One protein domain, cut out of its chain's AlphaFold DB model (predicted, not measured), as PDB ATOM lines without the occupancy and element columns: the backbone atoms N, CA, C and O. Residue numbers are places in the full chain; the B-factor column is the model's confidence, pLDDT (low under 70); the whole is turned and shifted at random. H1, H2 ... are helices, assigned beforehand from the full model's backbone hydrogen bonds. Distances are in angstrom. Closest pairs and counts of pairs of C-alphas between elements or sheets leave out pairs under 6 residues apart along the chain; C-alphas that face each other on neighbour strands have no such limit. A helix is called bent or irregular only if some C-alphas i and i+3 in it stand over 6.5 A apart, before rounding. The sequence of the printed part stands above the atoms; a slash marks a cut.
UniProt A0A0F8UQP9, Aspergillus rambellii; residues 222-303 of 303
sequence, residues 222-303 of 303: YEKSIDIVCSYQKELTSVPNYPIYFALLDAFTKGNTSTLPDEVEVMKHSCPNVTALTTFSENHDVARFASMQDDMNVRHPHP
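Overview. This is residues 222 to 303 of the 303 residues of a protein of Aspergillus rambellii (UniProt A0A0F8UQP9). Two helices, H2 and H3, lie side by side as a helical hairpin, and a third, H1, packs at the end of that pair where H2 begins and H3 ends. From H3 a long stretch with no named element, residues 271 to 295, runs back past the hairpin to the far end of the printed part, where the very short helix H4 lies away from the other three. Of the 82 residues printed, 38, under half, are in named elements; these are four helices, in the order H1, H2, H3, H4, with no named strand, and the class is all helix. The whole is only just compact, close to loose, with a radius of gyration of the C-alphas of 14.0 A, and it is elongated, with spans of 45 by 26 by 19 A.

Arrangement. Begin with H2, residues 242 to 254, the longest helix with 13 residues. Then look for H3, residues 259 to 270, which touches H2 with its residues 259 to 264 alone. The closest C-alphas of the two are those of Ala 247 and Leu 260, 4.9 A apart. Their lines stand at a shallow tilt of 15 degrees and they run opposite ways, a helical hairpin joined by a tight link of 4 residues. Next turn to H1, residues 226 to 234, which touches H3. Here the closest C-alphas are those of Cys 230 and Ser 270, 6.4 A apart. H1 and H3 run the same way at a shallow tilt of 34 degrees, only just short of steep. H1 and H2 only just touch, with 3 pairs of C-alphas within 8 A, and H2 does so with residues 242 to 243 alone. Their closest C-alphas are those of Ile 226 and Pro 243, 6.0 A apart. They too form a helical hairpin, running opposite ways at a shallow tilt of 29 degrees. The packing of the helices is mostly aligned: the three pairs that touch are at a shallow tilt. H4, residues 296 to 299, is apart from H1, H2 and H3. In the backbone, every O i to N i+4 pair is within hydrogen-bond range in H2, against 7 of 8 in H3 and 3 of 5 in H1, while H4 is too short for such a pair.

Along the chain. Find C-alpha 242 at (-42.061, -24.856, 36.460); from there H2 runs 17.1 A to C-alpha 254 at (-54.752, -20.535, 47.043). H3 begins at Thr 259 and runs 16.0 A to Ser 270. Go back along the chain to C-alpha 226 at (-46.121, -29.966, 31.045), where H1 begins; it ends at Lys 234, 13.9 A away. H1 is neither bent nor irregular, but only just: C-alphas 231 and 234 are 6.1 A apart. Last, look at H4, four residues from Met 296 to Arg 299, which ends with C-alpha 299 at (-42.813, -15.625, 56.958).

Size, cuts and confidence. Look at Lys 234 and Pro 303 for the full reach: their C-alphas, the two farthest apart, are 46.2 A from each other. The printed part runs from Tyr 222 to Pro 303, the chain's last residue, and has no cut. The link from H3 to H4, 25 residues, is long, and the link from H1 to H2, 7 residues, is short. In the B-factor column the mean pLDDT of the printed part is 88.0. Residues 293 to 303 are under 70, and the mean of H4 is 49.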
ATOM      1  N   TYR A 222     -38.865 -21.437  31.131       94.69
ATOM      2  CA  TYR A 222     -39.930 -20.790  31.902       94.69
ATOM      3  C   TYR A 222     -41.287 -21.032  31.223       94.69
ATOM      4  O   TYR A 222     -41.746 -20.242  30.397       94.69
ATOM      5  N   GLU A 223     -41.911 -22.165  31.540       94.31
ATOM      6  CA  GLU A 223     -43.162 -22.619  30.938       94.31
ATOM      7  C   GLU A 223     -44.054 -23.322  31.955       94.31
ATOM      8  O   GLU A 223     -43.606 -24.147  32.749       94.31
ATOM      9  N   LYS A 224     -45.358 -23.035  31.896       93.56
ATOM     10  CA  LYS A 224     -46.353 -23.745  32.715       93.56
ATOM     11  C   LYS A 224     -46.796 -25.065  32.074       93.56
ATOM     12  O   LYS A 224     -47.312 -25.940  32.760       93.56
ATOM     13  N   SER A 225     -46.629 -25.210  30.760       95.44
ATOM     14  CA  SER A 225     -47.088 -26.393  30.031       95.44
ATOM     15  C   SER A 225     -46.196 -27.605  30.300       95.44
ATOM     16  O   SER A 225     -45.013 -27.595  29.955       95.44
ATOM     17  N   ILE A 226     -46.787 -28.672  30.849       96.31
ATOM     18  CA  ILE A 226     -46.121 -29.966  31.045       96.31
ATOM     19  C   ILE A 226     -45.580 -30.497  29.716       96.31
ATOM     20  O   ILE A 226     -44.419 -30.884  29.650       96.31
ATOM     21  N   ASP A 227     -46.386 -30.475  28.653       95.56
ATOM     22  CA  ASP A 227     -45.991 -31.042  27.361       95.56
ATOM     23  C   ASP A 227     -44.758 -30.341  26.787       95.56
ATOM     24  O   ASP A 227     -43.861 -30.996  26.259       95.56
ATOM     25  N   ILE A 228     -44.682 -29.016  26.942       94.56
ATOM     26  CA  ILE A 228     -43.526 -28.242  26.490       94.56
ATOM     27  C   ILE A 228     -42.303 -28.590  27.338       94.56
ATOM     28  O   ILE A 228     -41.284 -28.997  26.789       94.56
ATOM     29  N   VAL A 229     -42.401 -28.493  28.663       95.44
ATOM     30  CA  VAL A 229     -41.283 -28.771  29.579       95.44
ATOM     31  C   VAL A 229     -40.753 -30.197  29.400       95.44
ATOM     32  O   VAL A 229     -39.547 -30.400  29.285       95.44
ATOM     33  N   CYS A 230     -41.643 -31.184  29.294       95.81
ATOM     34  CA  CYS A 230     -41.277 -32.574  29.037       95.81
ATOM     35  C   CYS A 230     -40.652 -32.767  27.646       95.81
ATOM     36  O   CYS A 230     -39.774 -33.615  27.487       95.81
ATOM     37  N   SER A 231     -41.083 -31.998  26.635       95.56
ATOM     38  CA  SER A 231     -40.510 -32.080  25.287       95.56
ATOM     39  C   SER A 231     -39.040 -31.668  25.248       95.56
ATOM     40  O   SER A 231     -38.280 -32.360  24.575       95.56
ATOM     41  N   TYR A 232     -38.645 -30.676  26.062       95.75
ATOM     42  CA  TYR A 232     -37.258 -30.209  26.195       95.75
ATOM     43  C   TYR A 232     -36.289 -31.262  26.753       95.75
ATOM     44  O   TYR A 232     -35.073 -31.093  26.666       95.75
ATOM     45  N   GLN A 233     -36.800 -32.375  27.302       95.31
ATOM     46  CA  GLN A 233     -35.952 -33.495  27.720       95.31
ATOM     47  C   GLN A 233     -35.308 -34.253  26.543       95.31
ATOM     48  O   GLN A 233     -34.512 -35.169  26.759       95.31
ATOM     49  N   LYS A 234     -35.660 -33.915  25.294       93.88
ATOM     50  CA  LYS A 234     -34.972 -34.419  24.095       93.88
ATOM     51  C   LYS A 234     -33.684 -33.643  23.821       93.88
ATOM     52  O   LYS A 234     -32.736 -34.214  23.289       93.88
ATOM     53  N   GLU A 235     -33.662 -32.367  24.183       95.38
ATOM     54  CA  GLU A 235     -32.573 -31.427  23.948       95.38
ATOM     55  C   GLU A 235     -31.637 -31.325  25.164       95.38
ATOM     56  O   GLU A 235     -30.423 -31.213  24.995       95.38
ATOM     57  N   LEU A 236     -32.173 -31.406  26.387       96.06
ATOM     58  CA  LEU A 236     -31.423 -31.351  27.648       96.06
ATOM     59  C   LEU A 236     -31.834 -32.473  28.600       96.06
ATOM     60  O   LEU A 236     -32.977 -32.899  28.634       96.06
ATOM     61  N   THR A 237     -30.919 -32.934  29.448       92.31
ATOM     62  CA  THR A 237     -31.212 -33.998  30.424       92.31
ATOM     63  C   THR A 237     -32.223 -33.534  31.476       92.31
ATOM     64  O   THR A 237     -33.088 -34.301  31.911       92.31
ATOM     65  N   SER A 238     -32.117 -32.271  31.891       97.50
ATOM     66  CA  SER A 238     -32.937 -31.673  32.935       97.50
ATOM     67  C   SER A 238     -33.414 -30.281  32.543       97.50
ATOM     68  O   SER A 238     -32.729 -29.535  31.843       97.50
ATOM     69  N   VAL A 239     -34.574 -29.920  33.076       97.38
ATOM     70  CA  VAL A 239     -35.128 -28.568  33.074       97.38
ATOM     71  C   VAL A 239     -35.767 -28.292  34.447       97.38
ATOM     72  O   VAL A 239     -36.199 -29.242  35.119       97.38
ATOM     73  N   PRO A 240     -35.836 -27.028  34.909       97.31
ATOM     74  CA  PRO A 240     -36.598 -26.663  36.094       97.31
ATOM     75  C   PRO A 240     -38.077 -27.011  35.948       97.31
ATOM     76  O   PRO A 240     -38.706 -26.758  34.920       97.31
ATOM     77  N   ASN A 241     -38.649 -27.573  37.006       97.00
ATOM     78  CA  ASN A 241     -40.017 -28.061  37.012       97.00
ATOM     79  C   ASN A 241     -41.019 -26.929  37.304       97.00
ATOM     80  O   ASN A 241     -41.675 -26.907  38.347       97.00
ATOM     81  N   TYR A 242     -41.112 -25.969  36.380       96.88
ATOM     82  CA  TYR A 242     -42.061 -24.856  36.460       96.88
ATOM     83  C   TYR A 242     -43.537 -25.284  36.572       96.88
ATOM     84  O   TYR A 242     -44.241 -24.650  37.361       96.88
ATOM     85  N   PRO A 243     -44.027 -26.334  35.876       96.44
ATOM     86  CA  PRO A 243     -45.407 -26.795  36.032       96.44
ATOM     87  C   PRO A 243     -45.720 -27.132  37.495       96.44
ATOM     88  O   PRO A 243     -46.571 -26.489  38.112       96.44
ATOM     89  N   ILE A 244     -44.901 -27.994  38.114       96.06
ATOM     90  CA  ILE A 244     -45.055 -28.338  39.534       96.06
ATOM     91  C   ILE A 244     -44.855 -27.132  40.445       96.06
ATOM     92  O   ILE A 244     -45.572 -27.019  41.435       96.06
ATOM     93  N   TYR A 245     -43.946 -26.206  40.133       95.81
ATOM     94  CA  TYR A 245     -43.828 -24.958  40.890       95.81
ATOM     95  C   TYR A 245     -45.158 -24.178  40.917       95.81
ATOM     96  O   TYR A 245     -45.619 -23.796  41.995       95.81
ATOM     97  N   PHE A 246     -45.830 -23.995  39.775       94.31
ATOM     98  CA  PHE A 246     -47.121 -23.300  39.743       94.31
ATOM     99  C   PHE A 246     -48.217 -24.068  40.492       94.31
ATOM    100  O   PHE A 246     -48.997 -23.446  41.218       94.31
ATOM    101  N   ALA A 247     -48.263 -25.397  40.374       94.38
ATOM    102  CA  ALA A 247     -49.223 -26.207  41.120       94.38
ATOM    103  C   ALA A 247     -48.961 -26.216  42.633       94.38
ATOM    104  O   ALA A 247     -49.911 -26.167  43.418       94.38
ATOM    105  N   LEU A 248     -47.693 -26.221  43.061       94.00
ATOM    106  CA  LEU A 248     -47.294 -26.050  44.461       94.00
ATOM    107  C   LEU A 248     -47.809 -24.711  44.996       94.00
ATOM    108  O   LEU A 248     -48.415 -24.669  46.068       94.00
ATOM    109  N   LEU A 249     -47.629 -23.623  44.242       91.81
ATOM    110  CA  LEU A 249     -48.163 -22.322  44.633       91.81
ATOM    111  C   LEU A 249     -49.687 -22.340  44.748       91.81
ATOM    112  O   LEU A 249     -50.218 -21.893  45.763       91.81
ATOM    113  N   ASP A 250     -50.405 -22.863  43.758       90.75
ATOM    114  CA  ASP A 250     -51.870 -22.911  43.796       90.75
ATOM    115  C   ASP A 250     -52.383 -23.743  44.989       90.75
ATOM    116  O   ASP A 250     -53.319 -23.327  45.683       90.75
ATOM    117  N   ALA A 251     -51.725 -24.862  45.297       92.44
ATOM    118  CA  ALA A 251     -52.072 -25.710  46.432       92.44
ATOM    119  C   ALA A 251     -51.849 -25.012  47.778       92.44
ATOM    120  O   ALA A 251     -52.772 -24.935  48.593       92.44
ATOM    121  N   PHE A 252     -50.651 -24.472  48.006       90.75
ATOM    122  CA  PHE A 252     -50.258 -23.968  49.323       90.75
ATOM    123  C   PHE A 252     -50.548 -22.477  49.547       90.75
ATOM    124  O   PHE A 252     -50.504 -22.021  50.686       90.75
ATOM    125  N   THR A 253     -50.883 -21.715  48.499       87.56
ATOM    126  CA  THR A 253     -51.220 -20.282  48.619       87.56
ATOM    127  C   THR A 253     -52.651 -19.947  48.206       87.56
ATOM    128  O   THR A 253     -53.146 -18.896  48.597       87.56
ATOM    129  N   LYS A 254     -53.356 -20.801  47.457       86.69
ATOM    130  CA  LYS A 254     -54.752 -20.535  47.043       86.69
ATOM    131  C   LYS A 254     -55.745 -21.583  47.540       86.69
ATOM    132  O   LYS A 254     -56.939 -21.449  47.289       86.69
ATOM    133  N   GLY A 255     -55.269 -22.611  48.245       85.50
ATOM    134  CA  GLY A 255     -56.098 -23.697  48.774       85.50
ATOM    135  C   GLY A 255     -56.599 -24.680  47.711       85.50
ATOM    136  O   GLY A 255     -57.467 -25.497  48.007       85.50
ATOM    137  N   ASN A 256     -56.075 -24.624  46.482       89.19
ATOM    138  CA  ASN A 256     -56.426 -25.567  45.422       89.19
ATOM    139  C   ASN A 256     -55.508 -26.798  45.469       89.19
ATOM    140  O   ASN A 256     -54.551 -26.919  44.707       89.19
ATOM    141  N   THR A 257     -55.790 -27.715  46.390       91.44
ATOM    142  CA  THR A 257     -54.923 -28.872  46.658       91.44
ATOM    143  C   THR A 257     -55.024 -29.992  45.623       91.44
ATOM    144  O   THR A 257     -54.206 -30.904  45.665       91.44
ATOM    145  N   SER A 258     -56.012 -29.959  44.722       92.75
ATOM    146  CA  SER A 258     -56.224 -31.022  43.726       92.75
ATOM    147  C   SER A 258     -55.284 -30.903  42.526       92.75
ATOM    148  O   SER A 258     -54.845 -31.914  41.995       92.75
ATOM    149  N   THR A 259     -54.910 -29.682  42.132       91.25
ATOM    150  CA  THR A 259     -54.073 -29.464  40.939       91.25
ATOM    151  C   THR A 259     -52.681 -30.080  41.066       91.25
ATOM    152  O   THR A 259     -52.168 -30.613  40.092       91.25
ATOM    153  N   LEU A 260     -52.078 -30.069  42.257       94.12
ATOM    154  CA  LEU A 260     -50.745 -30.635  42.467       94.12
ATOM    155  C   LEU A 260     -50.662 -32.151  42.199       94.12
ATOM    156  O   LEU A 260     -49.842 -32.541  41.371       94.12
ATOM    157  N   PRO A 261     -51.454 -33.024  42.854       95.50
ATOM    158  CA  PRO A 261     -51.412 -34.454  42.556       95.50
ATOM    159  C   PRO A 261     -51.827 -34.769  41.112       95.50
ATOM    160  O   PRO A 261     -51.247 -35.679  40.522       95.50
ATOM    161  N   ASP A 262     -52.760 -34.004  40.531       94.50
ATOM    162  CA  ASP A 262     -53.167 -34.172  39.131       94.50
ATOM    163  C   ASP A 262     -52.001 -33.880  38.169       94.50
ATOM    164  O   ASP A 262     -51.697 -34.697  37.299       94.50
ATOM    165  N   GLU A 263     -51.294 -32.758  38.347       94.56
ATOM    166  CA  GLU A 263     -50.131 -32.419  37.517       94.56
ATOM    167  C   GLU A 263     -48.975 -33.410  37.707       94.56
ATOM    168  O   GLU A 263     -48.351 -33.805  36.722       94.56
ATOM    169  N   VAL A 264     -48.722 -33.887  38.934       95.25
ATOM    170  CA  VAL A 264     -47.718 -34.938  39.193       95.25
ATOM    171  C   VAL A 264     -48.044 -36.220  38.419       95.25
ATOM    172  O   VAL A 264     -47.152 -36.812  37.804       95.25
ATOM    173  N   GLU A 265     -49.308 -36.648  38.421       95.81
ATOM    174  CA  GLU A 265     -49.729 -37.866  37.722       95.81
ATOM    175  C   GLU A 265     -49.648 -37.712  36.197       95.81
ATOM    176  O   GLU A 265     -49.221 -38.640  35.505       95.81
ATOM    177  N   VAL A 266     -49.981 -36.533  35.662       95.69
ATOM    178  CA  VAL A 266     -49.798 -36.227  34.235       95.69
ATOM    179  C   VAL A 266     -48.310 -36.246  33.869       95.69
ATOM    180  O   VAL A 266     -47.918 -36.944  32.933       95.69
ATOM    181  N   MET A 267     -47.454 -35.557  34.632       95.56
ATOM    182  CA  MET A 267     -46.015 -35.492  34.352       95.56
ATOM    183  C   MET A 267     -45.348 -36.864  34.338       95.56
ATOM    184  O   MET A 267     -44.489 -37.112  33.495       95.56
ATOM    185  N   LYS A 268     -45.761 -37.776  35.224       94.88
ATOM    186  CA  LYS A 268     -45.250 -39.153  35.270       94.88
ATOM    187  C   LYS A 268     -45.425 -39.907  33.944       94.88
ATOM    188  O   LYS A 268     -44.637 -40.806  33.660       94.88
ATOM    189  N   HIS A 269     -46.442 -39.557  33.156       94.31
ATOM    190  CA  HIS A 269     -46.735 -40.182  31.866       94.31
ATOM    191  C   HIS A 269     -46.234 -39.365  30.668       94.31
ATOM    192  O   HIS A 269     -45.947 -39.953  29.626       94.31
ATOM    193  N   SER A 270     -46.128 -38.040  30.803       94.81
ATOM    194  CA  SER A 270     -45.700 -37.147  29.717       94.81
ATOM    195  C   SER A 270     -44.182 -36.966  29.628       94.81
ATOM    196  O   SER A 270     -43.645 -36.840  28.527       94.81
ATOM    197  N   CYS A 271     -43.474 -36.933  30.760       96.31
ATOM    198  CA  CYS A 271     -42.037 -36.664  30.791       96.31
ATOM    199  C   CYS A 271     -41.210 -37.942  30.598       96.31
ATOM    200  O   CYS A 271     -41.454 -38.927  31.299       96.31
ATOM    201  N   PRO A 272     -40.176 -37.920  29.731       96.06
ATOM    202  CA  PRO A 272     -39.230 -39.026  29.603       96.06
ATOM    203  C   PRO A 272     -38.593 -39.457  30.928       96.06
ATOM    204  O   PRO A 272     -38.452 -40.654  31.179       96.06
ATOM    205  N   ASN A 273     -38.208 -38.500  31.782       96.31
ATOM    206  CA  ASN A 273     -37.666 -38.799  33.102       96.31
ATOM    207  C   ASN A 273     -37.955 -37.687  34.120       96.31
ATOM    208  O   ASN A 273     -37.221 -36.702  34.214       96.31
ATOM    209  N   VAL A 274     -38.975 -37.890  34.952       96.06
ATOM    210  CA  VAL A 274     -39.343 -36.941  36.015       96.06
ATOM    211  C   VAL A 274     -38.289 -36.802  37.119       96.06
ATOM    212  O   VAL A 274     -38.259 -35.768  37.776       96.06
ATOM    213  N   THR A 275     -37.413 -37.796  37.331       95.69
ATOM    214  CA  THR A 275     -36.397 -37.739  38.404       95.69
ATOM    215  C   THR A 275     -35.198 -36.871  38.043       95.69
ATOM    216  O   THR A 275     -34.443 -36.486  38.930       95.69
ATOM    217  N   ALA A 276     -35.025 -36.552  36.758       95.69
ATOM    218  CA  ALA A 276     -33.987 -35.640  36.298       95.69
ATOM    219  C   ALA A 276     -34.398 -34.166  36.420       95.69
ATOM    220  O   ALA A 276     -33.538 -33.298  36.326       95.69
ATOM    221  N   LEU A 277     -35.687 -33.856  36.602       96.50
ATOM    222  CA  LEU A 277     -36.179 -32.478  36.658       96.50
ATOM    223  C   LEU A 277     -35.780 -31.777  37.960       96.50
ATOM    224  O   LEU A 277     -35.769 -32.382  39.030       96.50
ATOM    225  N   THR A 278     -35.531 -30.470  37.881       96.44
ATOM    226  CA  THR A 278     -35.148 -29.666  39.050       96.44
ATOM    227  C   THR A 278     -36.385 -29.055  39.702       96.44
ATOM    228  O   THR A 278     -36.943 -28.075  39.206       96.44
ATOM    229  N   THR A 279     -36.844 -29.621  40.816       95.88
ATOM    230  CA  THR A 279     -37.954 -29.056  41.600       95.88
ATOM    231  C   THR A 279     -37.481 -27.887  42.462       95.88
ATOM    232  O   THR A 279     -36.431 -27.959  43.097       95.88
ATOM    233  N   PHE A 280     -38.280 -26.823  42.534       96.12
ATOM    234  CA  PHE A 280     -38.019 -25.666  43.386       96.12
ATOM    235  C   PHE A 280     -39.334 -25.055  43.893       96.12
ATOM    236  O   PHE A 280     -40.391 -25.241  43.292       96.12
ATOM    237  N   SER A 281     -39.262 -24.326  45.008       93.00
ATOM    238  CA  SER A 281     -40.384 -23.562  45.582       93.00
ATOM    239  C   SER A 281     -40.185 -22.047  45.502       93.00
ATOM    240  O   SER A 281     -41.156 -21.296  45.547       93.00
ATOM    241  N   GLU A 282     -38.939 -21.592  45.366       94.31
ATOM    242  CA  GLU A 282     -38.562 -20.190  45.203       94.31
ATOM    243  C   GLU A 282     -37.344 -20.090  44.277       94.31
ATOM    244  O   GLU A 282     -36.474 -20.963  44.290       94.31
ATOM    245  N   ASN A 283     -37.254 -19.005  43.510       96.19
ATOM    246  CA  ASN A 283     -36.051 -18.634  42.769       96.19
ATOM    247  C   ASN A 283     -35.882 -17.101  42.775       96.19
ATOM    248  O   ASN A 283     -36.456 -16.421  43.627       96.19
ATOM    249  N   HIS A 284     -35.032 -16.565  41.899       94.94
ATOM    250  CA  HIS A 284     -34.720 -15.137  41.867       94.94
ATOM    251  C   HIS A 284     -35.605 -14.311  40.917       94.94
ATOM    252  O   HIS A 284     -35.614 -13.088  41.051       94.94
ATOM    253  N   ASP A 285     -36.368 -14.954  40.030       92.19
ATOM    254  CA  ASP A 285     -37.207 -14.304  39.009       92.19
ATOM    255  C   ASP A 285     -38.663 -14.141  39.441       92.19
ATOM    256  O   ASP A 285     -39.407 -13.312  38.916       92.19
ATOM    257  N   VAL A 286     -39.088 -14.944  40.414       91.88
ATOM    258  CA  VAL A 286     -40.455 -14.951  40.933       91.88
ATOM    259  C   VAL A 286     -40.504 -14.433  42.364       91.88
ATOM    260  O   VAL A 286     -39.532 -14.483  43.121       91.88
ATOM    261  N   ALA A 287     -41.670 -13.925  42.757       90.69
ATOM    262  CA  ALA A 287     -41.890 -13.502  44.129       90.69
ATOM    263  C   ALA A 287     -41.674 -14.680  45.094       90.69
ATOM    264  O   ALA A 287     -42.057 -15.814  44.810       90.69
ATOM    265  N   ARG A 288     -41.077 -14.403  46.257       91.81
ATOM    266  CA  ARG A 288     -40.887 -15.416  47.303       91.81
ATOM    267  C   ARG A 288     -42.224 -15.986  47.756       91.81
ATOM    268  O   ARG A 288     -43.201 -15.244  47.883       91.81
ATOM    269  N   PHE A 289     -42.242 -17.265  48.097       89.31
ATOM    270  CA  PHE A 289     -43.402 -17.980  48.612       89.31
ATOM    271  C   PHE A 289     -44.024 -17.241  49.809       89.31
ATOM    272  O   PHE A 289     -45.223 -16.966  49.834       89.31
ATOM    273  N   ALA A 290     -43.186 -16.784  50.743       87.69
ATOM    274  CA  ALA A 290     -43.612 -16.029  51.926       87.69
ATOM    275  C   ALA A 290     -44.237 -14.647  51.634       87.69
ATOM    276  O   ALA A 290     -44.863 -14.051  52.514       87.69
ATOM    277  N   SER A 291     -44.083 -14.113  50.418       87.56
ATOM    278  CA  SER A 291     -44.737 -12.861  50.013       87.56
ATOM    279  C   SER A 291     -46.178 -13.062  49.534       87.56
ATOM    280  O   SER A 291     -46.944 -12.103  49.500       87.56
ATOM    281  N   MET A 292     -46.561 -14.298  49.193       80.62
ATOM    282  CA  MET A 292     -47.870 -14.621  48.611       80.62
ATOM    283  C   MET A 292     -48.950 -14.907  49.660       80.62
ATOM    284  O   MET A 292     -50.131 -14.961  49.326       80.62
ATOM    285  N   GLN A 293     -48.558 -15.090  50.922       69.81
ATOM    286  CA  GLN A 293     -49.451 -15.327  52.052       69.81
ATOM    287  C   GLN A 293     -49.041 -14.463  53.250       69.81
ATOM    288  O   GLN A 293     -47.856 -14.207  53.471       69.81
ATOM    289  N   ASP A 294     -50.026 -14.009  54.025       60.09
ATOM    290  CA  ASP A 294     -49.823 -13.271  55.284       60.09
ATOM    291  C   ASP A 294     -49.675 -14.207  56.502       60.09
ATOM    292  O   ASP A 294     -49.621 -13.744  57.642       60.09
ATOM    293  N   ASP A 295     -49.586 -15.524  56.285       57.69
ATOM    294  CA  ASP A 295     -49.361 -16.491  57.359       57.69
ATOM    295  C   ASP A 295     -47.968 -16.294  57.982       57.69
ATOM    296  O   ASP A 295     -46.924 -16.504  57.351       57.69
ATOM    297  N   MET A 296     -47.949 -15.890  59.255       50.59
ATOM    298  CA  MET A 296     -46.715 -15.636  59.994       50.59
ATOM    299  C   MET A 296     -45.830 -16.880  60.141       50.59
ATOM    300  O   MET A 296     -44.618 -16.717  60.250       50.59
ATOM    301  N   ASN A 297     -46.385 -18.097  60.085       53.16
ATOM    302  CA  ASN A 297     -45.602 -19.336  60.156       53.16
ATOM    303  C   ASN A 297     -44.783 -19.580  58.878       53.16
ATOM    304  O   ASN A 297     -43.754 -20.250  58.917       53.16
ATOM    305  N   VAL A 298     -45.223 -19.013  57.750       52.12
ATOM    306  CA  VAL A 298     -44.520 -19.066  56.461       52.12
ATOM    307  C   VAL A 298     -43.485 -17.937  56.353       52.12
ATOM    308  O   VAL A 298     -42.421 -18.128  55.770       52.12
ATOM    309  N   ARG A 299     -43.758 -16.763  56.942       41.31
ATOM    310  CA  ARG A 299     -42.813 -15.625  56.958       41.31
ATOM    311  C   ARG A 299     -41.692 -15.771  57.983       41.31
ATOM    312  O   ARG A 299     -40.595 -15.261  57.764       41.31
ATOM    313  N   HIS A 300     -41.963 -16.470  59.078       39.44
ATOM    314  CA  HIS A 300     -41.018 -16.739  60.149       39.44
ATOM    315  C   HIS A 300     -41.222 -18.181  60.618       39.44
ATOM    316  O   HIS A 300     -42.111 -18.416  61.441       39.44
ATOM    317  N   PRO A 301     -40.424 -19.157  60.146       42.72
ATOM    318  CA  PRO A 301     -40.438 -20.495  60.717       42.72
ATOM    319  C   PRO A 301     -39.768 -20.480  62.111       42.72
ATOM    320  O   PRO A 301     -38.678 -21.001  62.293       42.72
ATOM    321  N   HIS A 302     -40.474 -19.862  63.071       42.44
ATOM    322  CA  HIS A 302     -40.339 -19.852  64.538       42.44
ATOM    323  C   HIS A 302     -39.015 -19.339  65.177       42.44
ATOM    324  O   HIS A 302     -38.046 -19.106  64.463       42.44
ATOM    325  N   PRO A 303     -39.054 -18.969  66.484       39.38
ATOM    326  CA  PRO A 303     -38.524 -17.708  67.031       39.38
ATOM    327  C   PRO A 303     -37.007 -17.630  67.231       39.38
ATOM    328  O   PRO A 303     -36.376 -18.676  67.499       39.38
TER     329      PRO A 303